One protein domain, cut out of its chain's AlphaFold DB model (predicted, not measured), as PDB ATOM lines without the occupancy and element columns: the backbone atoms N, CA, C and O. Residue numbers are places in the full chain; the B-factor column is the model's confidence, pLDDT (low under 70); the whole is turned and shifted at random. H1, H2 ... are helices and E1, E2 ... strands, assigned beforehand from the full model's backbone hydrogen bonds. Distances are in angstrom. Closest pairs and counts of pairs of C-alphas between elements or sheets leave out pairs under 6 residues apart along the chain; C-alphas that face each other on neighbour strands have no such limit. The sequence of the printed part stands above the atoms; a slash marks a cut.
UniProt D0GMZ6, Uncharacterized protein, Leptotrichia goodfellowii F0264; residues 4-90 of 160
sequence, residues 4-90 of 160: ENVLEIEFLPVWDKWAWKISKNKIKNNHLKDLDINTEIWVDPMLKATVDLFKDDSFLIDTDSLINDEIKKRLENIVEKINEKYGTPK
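What this domain is: This is residues 4 to 90 of the 160 residues of an uncharacterized protein of Leptotrichia goodfellowii F0264 (UniProt D0GMZ6). A small wall of four strands, E3 to E6, stands beside a long two-stranded hairpin, E1 and E2, whose strands cross those of the wall. The one long helix, H1, runs along the hairpin, side by side with it, and only grazes the wall. The 87 printed residues hold E1 to E6 and then H1, a mixed class; the larger sheet has the order E3 - E4 - E5 - E6, antiparallel like the hairpin. The whole is compact, with a radius of gyration of the C-alphas of 12.4 A and spans of 38 by 28 by 21 A.

How they stand to each other: Look first at E3, residues 31 to 34, E4, 39 to 43, E5, 49 to 52, and E6, 60 to 62: they form a meander, each strand the antiparallel neighbour of the one before. You will find N 32 and O 41 at 2.9 A, N 42 and O 50 at 3.0 A, and N 51 and O 61 at 2.8 A. In the hairpin of E1, residues 7 to 14, and E2, 17 to 25, N 10 and O 21 are 2.9 A apart. The closest C-alphas of E2 and E5 are Ile 22 and Ala 49, 7.4 A. H1, residues 69 to 86, comes closest to E1 at the C-alphas of Leu 7 and Val 79, 6.4 A; every O i to N i+4 pair in it is within hydrogen-bond range. E1 is apart from E3, E4, E5 and E6.

Where its parts are: Find C-alpha 7 at (149.418, 158.222, 185.098); E1 runs 22.7 A from there, and E2 spans 23.7 A. H1 runs 25.3 A from C-alpha 69 at (134.616, 165.981, 195.740) to C-alpha 86 at (147.292, 151.535, 179.217).

The domain as a whole: The C-alphas of Trp 15 and Pro 89 are farthest apart, 38.0 A. The printed part has no cut and no long link; residues 55 to 58 are under 70 in pLDDT.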
ATOM      1  N   GLU A   4     152.468 148.634 185.844       85.69
ATOM      2  CA  GLU A   4     153.005 149.939 186.162       85.69
ATOM      3  C   GLU A   4     152.038 151.016 185.666       85.69
ATOM      4  O   GLU A   4     151.631 151.009 184.500       85.69
ATOM      5  N   ASN A   5     151.689 151.946 186.554       92.31
ATOM      6  CA  ASN A   5     150.816 153.062 186.218       92.31
ATOM      7  C   ASN A   5     151.490 153.976 185.190       92.31
ATOM      8  O   ASN A   5     152.668 154.334 185.331       92.31
ATOM      9  N   VAL A   6     150.720 154.364 184.174       93.94
ATOM     10  CA  VAL A   6     151.111 155.368 183.179       93.94
ATOM     11  C   VAL A   6     150.757 156.783 183.618       93.94
ATOM     12  O   VAL A   6     151.334 157.731 183.097       93.94
ATOM     13  N   LEU A   7     149.837 156.934 184.566       95.19
ATOM     14  CA  LEU A   7     149.418 158.222 185.098       95.19
ATOM     15  C   LEU A   7     149.224 158.104 186.611       95.19
ATOM     16  O   LEU A   7     148.526 157.204 187.079       95.19
ATOM     17  N   GLU A   8     149.832 159.001 187.379       95.75
ATOM     18  CA  GLU A   8     149.616 159.113 188.825       95.75
ATOM     19  C   GLU A   8     149.300 160.568 189.170       95.75
ATOM     20  O   GLU A   8     149.877 161.497 188.595       95.75
ATOM     21  N   ILE A   9     148.358 160.755 190.093       96.50
ATOM     22  CA  ILE A   9     147.906 162.066 190.553       96.50
ATOM     23  C   ILE A   9     147.945 162.136 192.075       96.50
ATOM     24  O   ILE A   9     147.761 161.134 192.766       96.50
ATOM     25  N   GLU A  10     148.163 163.338 192.593       97.00
ATOM     26  CA  GLU A  10     148.156 163.640 194.022       97.00
ATOM     27  C   GLU A  10     147.115 164.714 194.323       97.00
ATOM     28  O   GLU A  10     146.880 165.611 193.511       97.00
ATOM     29  N   PHE A  11     146.536 164.651 195.523       97.12
ATOM     30  CA  PHE A  11     145.554 165.616 196.007       97.12
ATOM     31  C   PHE A  11     145.993 166.228 197.333       97.12
ATOM     32  O   PHE A  11     146.490 165.529 198.217       97.12
ATOM     33  N   LEU A  12     145.727 167.521 197.502       97.56
ATOM     34  CA  LEU A  12     145.901 168.247 198.755       97.56
ATOM     35  C   LEU A  12     144.572 168.925 199.130       97.56
ATOM     36  O   LEU A  12     144.018 169.644 198.296       97.56
ATOM     37  N   PRO A  13     144.035 168.720 200.348       97.12
ATOM     38  CA  PRO A  13     142.809 169.388 200.767       97.12
ATOM     39  C   PRO A  13     143.045 170.895 200.940       97.12
ATOM     40  O   PRO A  13     144.019 171.315 201.567       97.12
ATOM     41  N   VAL A  14     142.136 171.708 200.402       96.69
ATOM     42  CA  VAL A  14     142.145 173.175 200.483       96.69
ATOM     43  C   VAL A  14     140.729 173.643 200.818       96.69
ATOM     44  O   VAL A  14     139.869 173.725 199.944       96.69
ATOM     45  N   TRP A  15     140.490 173.933 202.100       95.81
ATOM     46  CA  TRP A  15     139.154 174.195 202.654       95.81
ATOM     47  C   TRP A  15     138.163 173.057 202.347       95.81
ATOM     48  O   TRP A  15     138.386 171.933 202.784       95.81
ATOM     49  N   ASP A  16     137.080 173.346 201.624       95.12
ATOM     50  CA  ASP A  16     136.043 172.414 201.170       95.12
ATOM     51  C   ASP A  16     136.321 171.836 199.766       95.12
ATOM     52  O   ASP A  16     135.445 171.234 199.145       95.12
ATOM     53  N   LYS A  17     137.535 172.037 199.242       97.06
ATOM     54  CA  LYS A  17     137.969 171.636 197.898       97.06
ATOM     55  C   LYS A  17     139.325 170.929 197.930       97.06
ATOM     56  O   LYS A  17     139.914 170.704 198.986       97.06
ATOM     57  N   TRP A  18     139.837 170.600 196.747       97.44
ATOM     58  CA  TRP A  18     141.123 169.941 196.556       97.44
ATOM     59  C   TRP A  18     141.965 170.669 195.515       97.44
ATOM     60  O   TRP A  18     141.492 170.958 194.417       97.44
ATOM     61  N   ALA A  19     143.227 170.922 195.850       97.19
ATOM     62  CA  ALA A  19     144.265 171.123 194.850       97.19
ATOM     63  C   ALA A  19     144.740 169.751 194.361       97.19
ATOM     64  O   ALA A  19     144.733 168.779 195.124       97.19
ATOM     65  N   TRP A  20     145.151 169.666 193.102       96.31
ATOM     66  CA  TRP A  20     145.590 168.414 192.501       96.31
ATOM     67  C   TRP A  20     146.731 168.649 191.513       96.31
ATOM     68  O   TRP A  20     146.889 169.743 190.977       96.31
ATOM     69  N   LYS A  21     147.551 167.623 191.291       95.31
ATOM     70  CA  LYS A  21     148.638 167.646 190.303       95.31
ATOM     71  C   LYS A  21     148.904 166.244 189.767       95.31
ATOM     72  O   LYS A  21     148.571 165.257 190.422       95.31
ATOM     73  N   ILE A  22     149.577 166.167 188.624       95.62
ATOM     74  CA  ILE A  22     150.177 164.924 188.140       95.62
ATOM     75  C   ILE A  22     151.531 164.731 188.827       95.62
ATOM     76  O   ILE A  22     152.370 165.630 188.821       95.62
ATOM     77  N   SER A  23     151.749 163.559 189.421       94.31
ATOM     78  CA  SER A  23     153.041 163.153 189.993       94.31
ATOM     79  C   SER A  23     153.859 162.290 189.029       94.31
ATOM     80  O   SER A  23     155.087 162.280 189.107       94.31
ATOM     81  N   LYS A  24     153.198 161.612 188.081       92.94
ATOM     82  CA  LYS A  24     153.836 160.773 187.060       92.94
ATOM     83  C   LYS A  24     153.025 160.764 185.771       92.94
ATOM     84  O   LYS A  24     151.819 160.542 185.807       92.94
ATOM     85  N   ASN A  25     153.702 160.910 184.634       93.44
ATOM     86  CA  ASN A  25     153.105 160.768 183.307       93.44
ATOM     87  C   ASN A  25     154.019 159.947 182.378       93.44
ATOM     88  O   ASN A  25     155.170 160.309 182.151       93.44
ATOM     89  N   LYS A  26     153.488 158.851 181.831       92.50
ATOM     90  CA  LYS A  26     154.085 158.002 180.784       92.50
ATOM     91  C   LYS A  26     153.156 157.864 179.564       92.50
ATOM     92  O   LYS A  26     153.332 156.956 178.750       92.50
ATOM     93  N   ILE A  27     152.149 158.731 179.434       92.31
ATOM     94  CA  ILE A  27     151.262 158.771 178.266       92.31
ATOM     95  C   ILE A  27     152.083 159.167 177.033       92.31
ATOM     96  O   ILE A  27     152.786 160.179 177.032       92.31
ATOM     97  N   LYS A  28     151.988 158.375 175.957       88.12
ATOM     98  CA  LYS A  28     152.691 158.663 174.698       88.12
ATOM     99  C   LYS A  28     152.246 160.013 174.135       88.12
ATOM    100  O   LYS A  28     151.060 160.316 174.126       88.12
ATOM    101  N   ASN A  29     153.199 160.806 173.646       90.06
ATOM    102  CA  ASN A  29     152.970 162.151 173.096       90.06
ATOM    103  C   ASN A  29     152.305 163.139 174.075       90.06
ATOM    104  O   ASN A  29     151.826 164.183 173.643       90.06
ATOM    105  N   ASN A  30     152.265 162.814 175.374       93.06
ATOM    106  CA  ASN A  30     151.571 163.575 176.412       93.06
ATOM    107  C   ASN A  30     150.098 163.901 176.099       93.06
ATOM    108  O   ASN A  30     149.551 164.887 176.592       93.06
ATOM    109  N   HIS A  31     149.451 163.072 175.280       95.50
ATOM    110  CA  HIS A  31     148.055 163.237 174.896       95.50
ATOM    111  C   HIS A  31     147.366 161.879 174.851       95.50
ATOM    112  O   HIS A  31     147.878 160.924 174.265       95.50
ATOM    113  N   LEU A  32     146.200 161.790 175.483       94.69
ATOM    114  CA  LEU A  32     145.358 160.603 175.478       94.69
ATOM    115  C   LEU A  32     143.918 161.020 175.252       94.69
ATOM    116  O   LEU A  32     143.370 161.769 176.047       94.69
ATOM    117  N   LYS A  33     143.295 160.485 174.204       94.06
ATOM    118  CA  LYS A  33     141.855 160.577 173.972       94.06
ATOM    119  C   LYS A  33     141.276 159.174 173.975       94.06
ATOM    120  O   LYS A  33     141.661 158.356 173.139       94.06
ATOM    121  N   ASP A  34     140.353 158.905 174.888       92.94
ATOM    122  CA  ASP A  34     139.704 157.605 175.005       92.94
ATOM    123  C   ASP A  34     138.204 157.766 175.267       92.94
ATOM    124  O   ASP A  34     137.770 158.201 176.337       92.94
ATOM    125  N   LEU A  35     137.406 157.405 174.261       89.94
ATOM    126  CA  LEU A  35     135.949 157.493 174.307       89.94
ATOM    127  C   LEU A  35     135.321 156.406 175.192       89.94
ATOM    128  O   LEU A  35     134.241 156.627 175.725       89.94
ATOM    129  N   ASP A  36     135.991 155.273 175.416       90.06
ATOM    130  CA  ASP A  36     135.472 154.226 176.309       90.06
ATOM    131  C   ASP A  36     135.577 154.670 177.773       90.06
ATOM    132  O   ASP A  36     134.683 154.437 178.592       90.06
ATOM    133  N   ILE A  37     136.682 155.343 178.106       90.75
ATOM    134  CA  ILE A  37     136.904 155.947 179.427       90.75
ATOM    135  C   ILE A  37     136.100 157.250 179.566       90.75
ATOM    136  O   ILE A  37     135.836 157.687 180.687       90.75
ATOM    137  N   ASN A  38     135.652 157.826 178.445       89.62
ATOM    138  CA  ASN A  38     135.074 159.162 178.356       89.62
ATOM    139  C   ASN A  38     136.018 160.207 178.960       89.62
ATOM    140  O   ASN A  38     135.630 160.981 179.835       89.62
ATOM    141  N   THR A  39     137.253 160.262 178.451       92.00
ATOM    142  CA  THR A  39     138.178 161.348 178.796       92.00
ATOM    143  C   THR A  39     139.137 161.719 177.667       92.00
ATOM    144  O   THR A  39     139.500 160.888 176.827       92.00
ATOM    145  N   GLU A  40     139.573 162.974 177.672       93.94
ATOM    146  CA  GLU A  40     140.732 163.434 176.921       93.94
ATOM    147  C   GLU A  40     141.677 164.201 177.848       93.94
ATOM    148  O   GLU A  40     141.244 165.057 178.613       93.94
ATOM    149  N   ILE A  41     142.965 163.867 177.822       94.12
ATOM    150  CA  ILE A  41     143.994 164.437 178.690       94.12
ATOM    151  C   ILE A  41     145.136 164.960 177.835       94.12
ATOM    152  O   ILE A  41     145.700 164.218 177.029       94.12
ATOM    153  N   TRP A  42     145.529 166.204 178.091       95.44
ATOM    154  CA  TRP A  42     146.773 166.801 177.616       95.44
ATOM    155  C   TRP A  42     147.659 167.100 178.813       95.44
ATOM    156  O   TRP A  42     147.191 167.693 179.782       95.44
ATOM    157  N   VAL A  43     148.927 166.707 178.739       95.00
ATOM    158  CA  VAL A  43     149.930 166.981 179.772       95.00
ATOM    159  C   VAL A  43     151.082 167.756 179.139       95.00
ATOM    160  O   VAL A  43     151.544 167.426 178.050       95.00
ATOM    161  N   ASP A  44     151.559 168.803 179.792       91.44
ATOM    162  CA  ASP A  44     152.734 169.538 179.336       91.44
ATOM    163  C   ASP A  44     154.033 168.968 179.954       91.44
ATOM    164  O   ASP A  44     153.993 168.138 180.871       91.44
ATOM    165  N   PRO A  45     155.222 169.390 179.482       87.19
ATOM    166  CA  PRO A  45     156.494 168.950 180.061       87.19
ATOM    167  C   PRO A  45     156.700 169.330 181.538       87.19
ATOM    168  O   PRO A  45     157.589 168.781 182.184       87.19
ATOM    169  N   MET A  46     155.910 170.265 182.076       88.88
ATOM    170  CA  MET A  46     155.925 170.687 183.480       88.88
ATOM    171  C   MET A  46     154.881 169.942 184.332       88.88
ATOM    172  O   MET A  46     154.665 170.316 185.484       88.88
ATOM    173  N   LEU A  47     154.259 168.884 183.791       88.56
ATOM    174  CA  LEU A  47     153.190 168.096 184.417       88.56
ATOM    175  C   LEU A  47     151.916 168.892 184.731       88.56
ATOM    176  O   LEU A  47     151.080 168.432 185.515       88.56
ATOM    177  N   LYS A  48     151.722 170.052 184.098       92.25
ATOM    178  CA  LYS A  48     150.399 170.668 184.066       92.25
ATOM    179  C   LYS A  48     149.531 169.890 183.104       92.25
ATOM    180  O   LYS A  48     149.994 169.459 182.049       92.25
ATOM    181  N   ALA A  49     148.272 169.723 183.465       92.88
ATOM    182  CA  ALA A  49     147.338 169.007 182.621       92.88
ATOM    183  C   ALA A  49     146.033 169.745 182.452       92.88
ATOM    184  O   ALA A  49     145.586 170.444 183.356       92.88
ATOM    185  N   THR A  50     145.423 169.508 181.300       93.38
ATOM    186  CA  THR A  50     144.031 169.821 181.017       93.38
ATOM    187  C   THR A  50     143.314 168.507 180.755       93.38
ATOM    188  O   THR A  50     143.790 167.681 179.973       93.38
ATOM    189  N   VAL A  51     142.192 168.300 181.431       91.81
ATOM    190  CA  VAL A  51     141.386 167.083 181.354       91.81
ATOM    191  C   VAL A  51     139.986 167.469 180.908       91.81
ATOM    192  O   VAL A  51     139.300 168.226 181.596       91.81
ATOM    193  N   ASP A  52     139.562 166.934 179.770       91.31
ATOM    194  CA  ASP A  52     138.164 166.894 179.370       91.31
ATOM    195  C   ASP A  52     137.524 165.638 179.962       91.31
ATOM    196  O   ASP A  52     137.983 164.504 179.772       91.31
ATOM    197  N   LEU A  53     136.458 165.861 180.721       84.38
ATOM    198  CA  LEU A  53     135.692 164.813 181.368       84.38
ATOM    199  C   LEU A  53     134.490 164.356 180.523       84.38
ATOM    200  O   LEU A  53     133.724 163.557 181.039       84.38
ATOM    201  N   PHE A  54     134.261 164.862 179.302       74.06
ATOM    202  CA  PHE A  54     133.126 164.527 178.419       74.06
ATOM    203  C   PHE A  54     131.791 164.358 179.182       74.06
ATOM    204  O   PHE A  54     131.319 163.250 179.448       74.06
ATOM    205  N   LYS A  55     131.191 165.475 179.608       66.06
ATOM    206  CA  LYS A  55     129.794 165.542 180.089       66.06
ATOM    207  C   LYS A  55     128.989 166.384 179.090       66.06
ATOM    208  O   LYS A  55     129.597 167.073 178.276       66.06
ATOM    209  N   ASP A  56     127.657 166.345 179.179       57.75
ATOM    210  CA  ASP A  56     126.742 167.114 178.310       57.75
ATOM    211  C   ASP A  56     127.043 168.631 178.269       57.75
ATOM    212  O   ASP A  56     126.683 169.292 177.301       57.75
ATOM    213  N   ASP A  57     127.800 169.139 179.248       53.22
ATOM    214  CA  ASP A  57     128.621 170.348 179.150       53.22
ATOM    215  C   ASP A  57     130.085 169.947 179.419       53.22
ATOM    216  O   ASP A  57     130.393 169.439 180.503       53.22
ATOM    217  N   SER A  58     130.992 170.094 178.451       59.72
ATOM    218  CA  SER A  58     132.401 169.689 178.579       59.72
ATOM    219  C   SER A  58     133.104 170.457 179.705       59.72
ATOM    220  O   SER A  58     133.540 171.597 179.556       59.72
ATOM    221  N   PHE A  59     133.214 169.824 180.873       70.75
ATOM    222  CA  PHE A  59     133.972 170.356 182.001       70.75
ATOM    223  C   PHE A  59     135.461 170.112 181.765       70.75
ATOM    224  O   PHE A  59     135.981 169.044 182.094       70.75
ATOM    225  N   LEU A  60     136.123 171.119 181.198       85.00
ATOM    226  CA  LEU A  60     137.576 171.219 181.186       85.00
ATOM    227  C   LEU A  60     138.052 171.601 182.585       85.00
ATOM    228  O   LEU A  60     137.627 172.614 183.141       85.00
ATOM    229  N   ILE A  61     138.937 170.787 183.144       90.06
ATOM    230  CA  ILE A  61     139.648 171.106 184.378       90.06
ATOM    231  C   ILE A  61     141.140 171.116 184.114       90.06
ATOM    232  O   ILE A  61     141.643 170.340 183.302       90.06
ATOM    233  N   ASP A  62     141.849 171.975 184.829       91.38
ATOM    234  CA  ASP A  62     143.299 172.024 184.795       91.38
ATOM    235  C   ASP A  62     143.902 171.880 186.195       91.38
ATOM    236  O   ASP A  62     143.213 171.964 187.217       91.38
ATOM    237  N   THR A  63     145.206 171.624 186.239       92.06
ATOM    238  CA  THR A  63     145.973 171.510 187.489       92.06
ATOM    239  C   THR A  63     146.082 172.831 188.257       92.06
ATOM    240  O   THR A  63     146.468 172.821 189.422       92.06
ATOM    241  N   ASP A  64     145.751 173.965 187.631       89.75
ATOM    242  CA  ASP A  64     145.727 175.279 188.285       89.75
ATOM    243  C   ASP A  64     144.369 175.537 188.991       89.75
ATOM    244  O   ASP A  64     144.225 176.498 189.754       89.75
ATOM    245  N   SER A  65     143.381 174.653 188.802       89.44
ATOM    246  CA  SER A  65     142.024 174.756 189.341       89.44
ATOM    247  C   SER A  65     141.800 173.904 190.596       89.44
ATOM    248  O   SER A  65     142.155 172.726 190.654       89.44
ATOM    249  N   LEU A  66     141.113 174.475 191.598       94.31
ATOM    250  CA  LEU A  66     140.585 173.702 192.729       94.31
ATOM    251  C   LEU A  66     139.335 172.924 192.310       94.31
ATOM    252  O   LEU A  66     138.404 173.493 191.736       94.31
ATOM    253  N   ILE A  67     139.271 171.654 192.690       94.19
ATOM    254  CA  ILE A  67     138.165 170.753 192.356       94.19
ATOM    255  C   ILE A  67     137.334 170.401 193.593       94.19
ATOM    256  O   ILE A  67     137.825 170.419 194.722       94.19
ATOM    257  N   ASN A  68     136.061 170.076 193.383       94.75
ATOM    258  CA  ASN A  68     135.187 169.553 194.434       94.75
ATOM    259  C   ASN A  68     135.307 168.019 194.547       94.75
ATOM    260  O   ASN A  68     135.994 167.369 193.755       94.75
ATOM    261  N   ASP A  69     134.601 167.431 195.512       94.75
ATOM    262  CA  ASP A  69     134.616 165.981 195.740       94.75
ATOM    263  C   ASP A  69     134.069 165.152 194.563       94.75
ATOM    264  O   ASP A  69     134.529 164.030 194.344       94.75
ATOM    265  N   GLU A  70     133.094 165.667 193.802       92.06
ATOM    266  CA  GLU A  70     132.540 164.966 192.630       92.06
ATOM    267  C   GLU A  70     133.607 164.818 191.541       92.06
ATOM    268  O   GLU A  70     133.846 163.717 191.036       92.06
ATOM    269  N   ILE A  71     134.293 165.916 191.222       92.38
ATOM    270  CA  ILE A  71     135.359 165.940 190.221       92.38
ATOM    271  C   ILE A  71     136.556 165.115 190.695       92.38
ATOM    272  O   ILE A  71     137.106 164.356 189.899       92.38
ATOM    273  N   LYS A  72     136.924 165.188 191.983       94.38
ATOM    274  CA  LYS A  72     138.000 164.365 192.554       94.38
ATOM    275  C   LYS A  72     137.751 162.872 192.332       94.38
ATOM    276  O   LYS A  72     138.594 162.200 191.747       94.38
ATOM    277  N   LYS A  73     136.573 162.373 192.723       94.12
ATOM    278  CA  LYS A  73     136.200 160.958 192.536       94.12
ATOM    279  C   LYS A  73     136.214 160.550 191.066       94.12
ATOM    280  O   LYS A  73     136.587 159.428 190.728       94.12
ATOM    281  N   ARG A  74     135.798 161.456 190.178       91.75
ATOM    282  CA  ARG A  74     135.804 161.206 188.736       91.75
ATOM    283  C   ARG A  74     137.224 161.116 188.180       91.75
ATOM    284  O   ARG A  74     137.495 160.204 187.407       91.75
ATOM    285  N   LEU A  75     138.115 162.016 188.592       93.44
ATOM    286  CA  LEU A  75     139.532 161.967 188.233       93.44
ATOM    287  C   LEU A  75     140.189 160.675 188.722       93.44
ATOM    288  O   LEU A  75     140.869 160.021 187.939       93.44
ATOM    289  N   GLU A  76     139.939 160.270 189.969       95.38
ATOM    290  CA  GLU A  76     140.434 158.997 190.516       95.38
ATOM    291  C   GLU A  76     139.988 157.807 189.645       95.38
ATOM    292  O   GLU A  76     140.821 157.003 189.230       95.38
ATOM    293  N   ASN A  77     138.702 157.748 189.273       94.81
ATOM    294  CA  ASN A  77     138.166 156.688 188.410       94.81
ATOM    295  C   ASN A  77     138.768 156.693 186.995       94.81
ATOM    296  O   ASN A  77     139.025 155.635 186.420       94.81
ATOM    297  N   ILE A  78     138.979 157.877 186.417       94.00
ATOM    298  CA  ILE A  78     139.604 158.019 185.099       94.00
ATOM    299  C   ILE A  78     141.048 157.526 185.141       94.00
ATOM    300  O   ILE A  78     141.442 156.739 184.283       94.00
ATOM    301  N   VAL A  79     141.826 157.948 186.140       95.00
ATOM    302  CA  VAL A  79     143.221 157.518 186.297       95.00
ATOM    303  C   VAL A  79     143.307 156.007 186.503       95.00
ATOM    304  O   VAL A  79     144.148 155.361 185.878       95.00
ATOM    305  N   GLU A  80     142.416 155.428 187.308       94.62
ATOM    306  CA  GLU A  80     142.313 153.977 187.489       94.62
ATOM    307  C   GLU A  80     142.079 153.262 186.150       94.62
ATOM    308  O   GLU A  80     142.892 152.428 185.752       94.62
ATOM    309  N   LYS A  81     141.058 153.664 185.384       94.75
ATOM    310  CA  LYS A  81     140.755 153.082 184.064       94.75
ATOM    311  C   LYS A  81     141.881 153.260 183.048       94.75
ATOM    312  O   LYS A  81     142.165 152.345 182.273       94.75
ATOM    313  N   ILE A  82     142.533 154.424 183.040       94.19
ATOM    314  CA  ILE A  82     143.692 154.676 182.179       94.19
ATOM    315  C   ILE A  82     144.810 153.694 182.535       94.19
ATOM    316  O   ILE A  82     145.364 153.056 181.645       94.19
ATOM    317  N   ASN A  83     145.122 153.516 183.817       93.62
ATOM    318  CA  ASN A  83     146.158 152.581 184.252       93.62
ATOM    319  C   ASN A  83     145.774 151.116 183.999       93.62
ATOM    320  O   ASN A  83     146.626 150.313 183.620       93.62
ATOM    321  N   GLU A  84     144.501 150.752 184.115       91.19
ATOM    322  CA  GLU A  84     144.027 149.418 183.748       91.19
ATOM    323  C   GLU A  84     144.186 149.138 182.251       91.19
ATOM    324  O   GLU A  84     144.645 148.053 181.879       91.19
ATOM    325  N   LYS A  85     143.847 150.098 181.383       92.44
ATOM    326  CA  LYS A  85     143.878 149.923 179.922       92.44
ATOM    327  C   LYS A  85     145.283 150.088 179.343       92.44
ATOM    328  O   LYS A  85     145.715 149.265 178.538       92.44
ATOM    329  N   TYR A  86     146.012 151.106 179.786       91.94
ATOM    330  CA  TYR A  86     147.292 151.535 179.217       91.94
ATOM    331  C   TYR A  86     148.504 151.229 180.097       91.94
ATOM    332  O   TYR A  86     149.633 151.357 179.627       91.94
ATOM    333  N   GLY A  87     148.296 150.790 181.342       86.25
ATOM    334  CA  GLY A  87     149.370 150.340 182.222       86.25
ATOM    335  C   GLY A  87     150.200 149.249 181.562       86.25
ATOM    336  O   GLY A  87     149.675 148.241 181.074       86.25
ATOM    337  N   THR A  88     151.513 149.442 181.548       79.25
ATOM    338  CA  THR A  88     152.441 148.430 181.049       79.25
ATOM    339  C   THR A  88     152.594 147.340 182.098       79.25
ATOM    340  O   THR A  88     152.579 147.657 183.285       79.25
ATOM    341  N   PRO A  89     152.767 146.061 181.730       75.00
ATOM    342  CA  PRO A  89     153.173 145.050 182.699       75.00
ATOM    343  C   PRO A  89     154.385 145.564 183.477       75.00
ATOM    344  O   PRO A  89     155.351 146.029 182.865       75.00
ATOM    345  N   LYS A  90     154.312 145.533 184.809       72.00
ATOM    346  CA  LYS A  90     155.444 145.890 185.658       72.00
ATOM    347  C   LYS A  90     156.569 144.937 185.288       72.00
ATOM    348  O   LYS A  90     156.441 143.723 185.468       72.00
TER     349      LYS A  90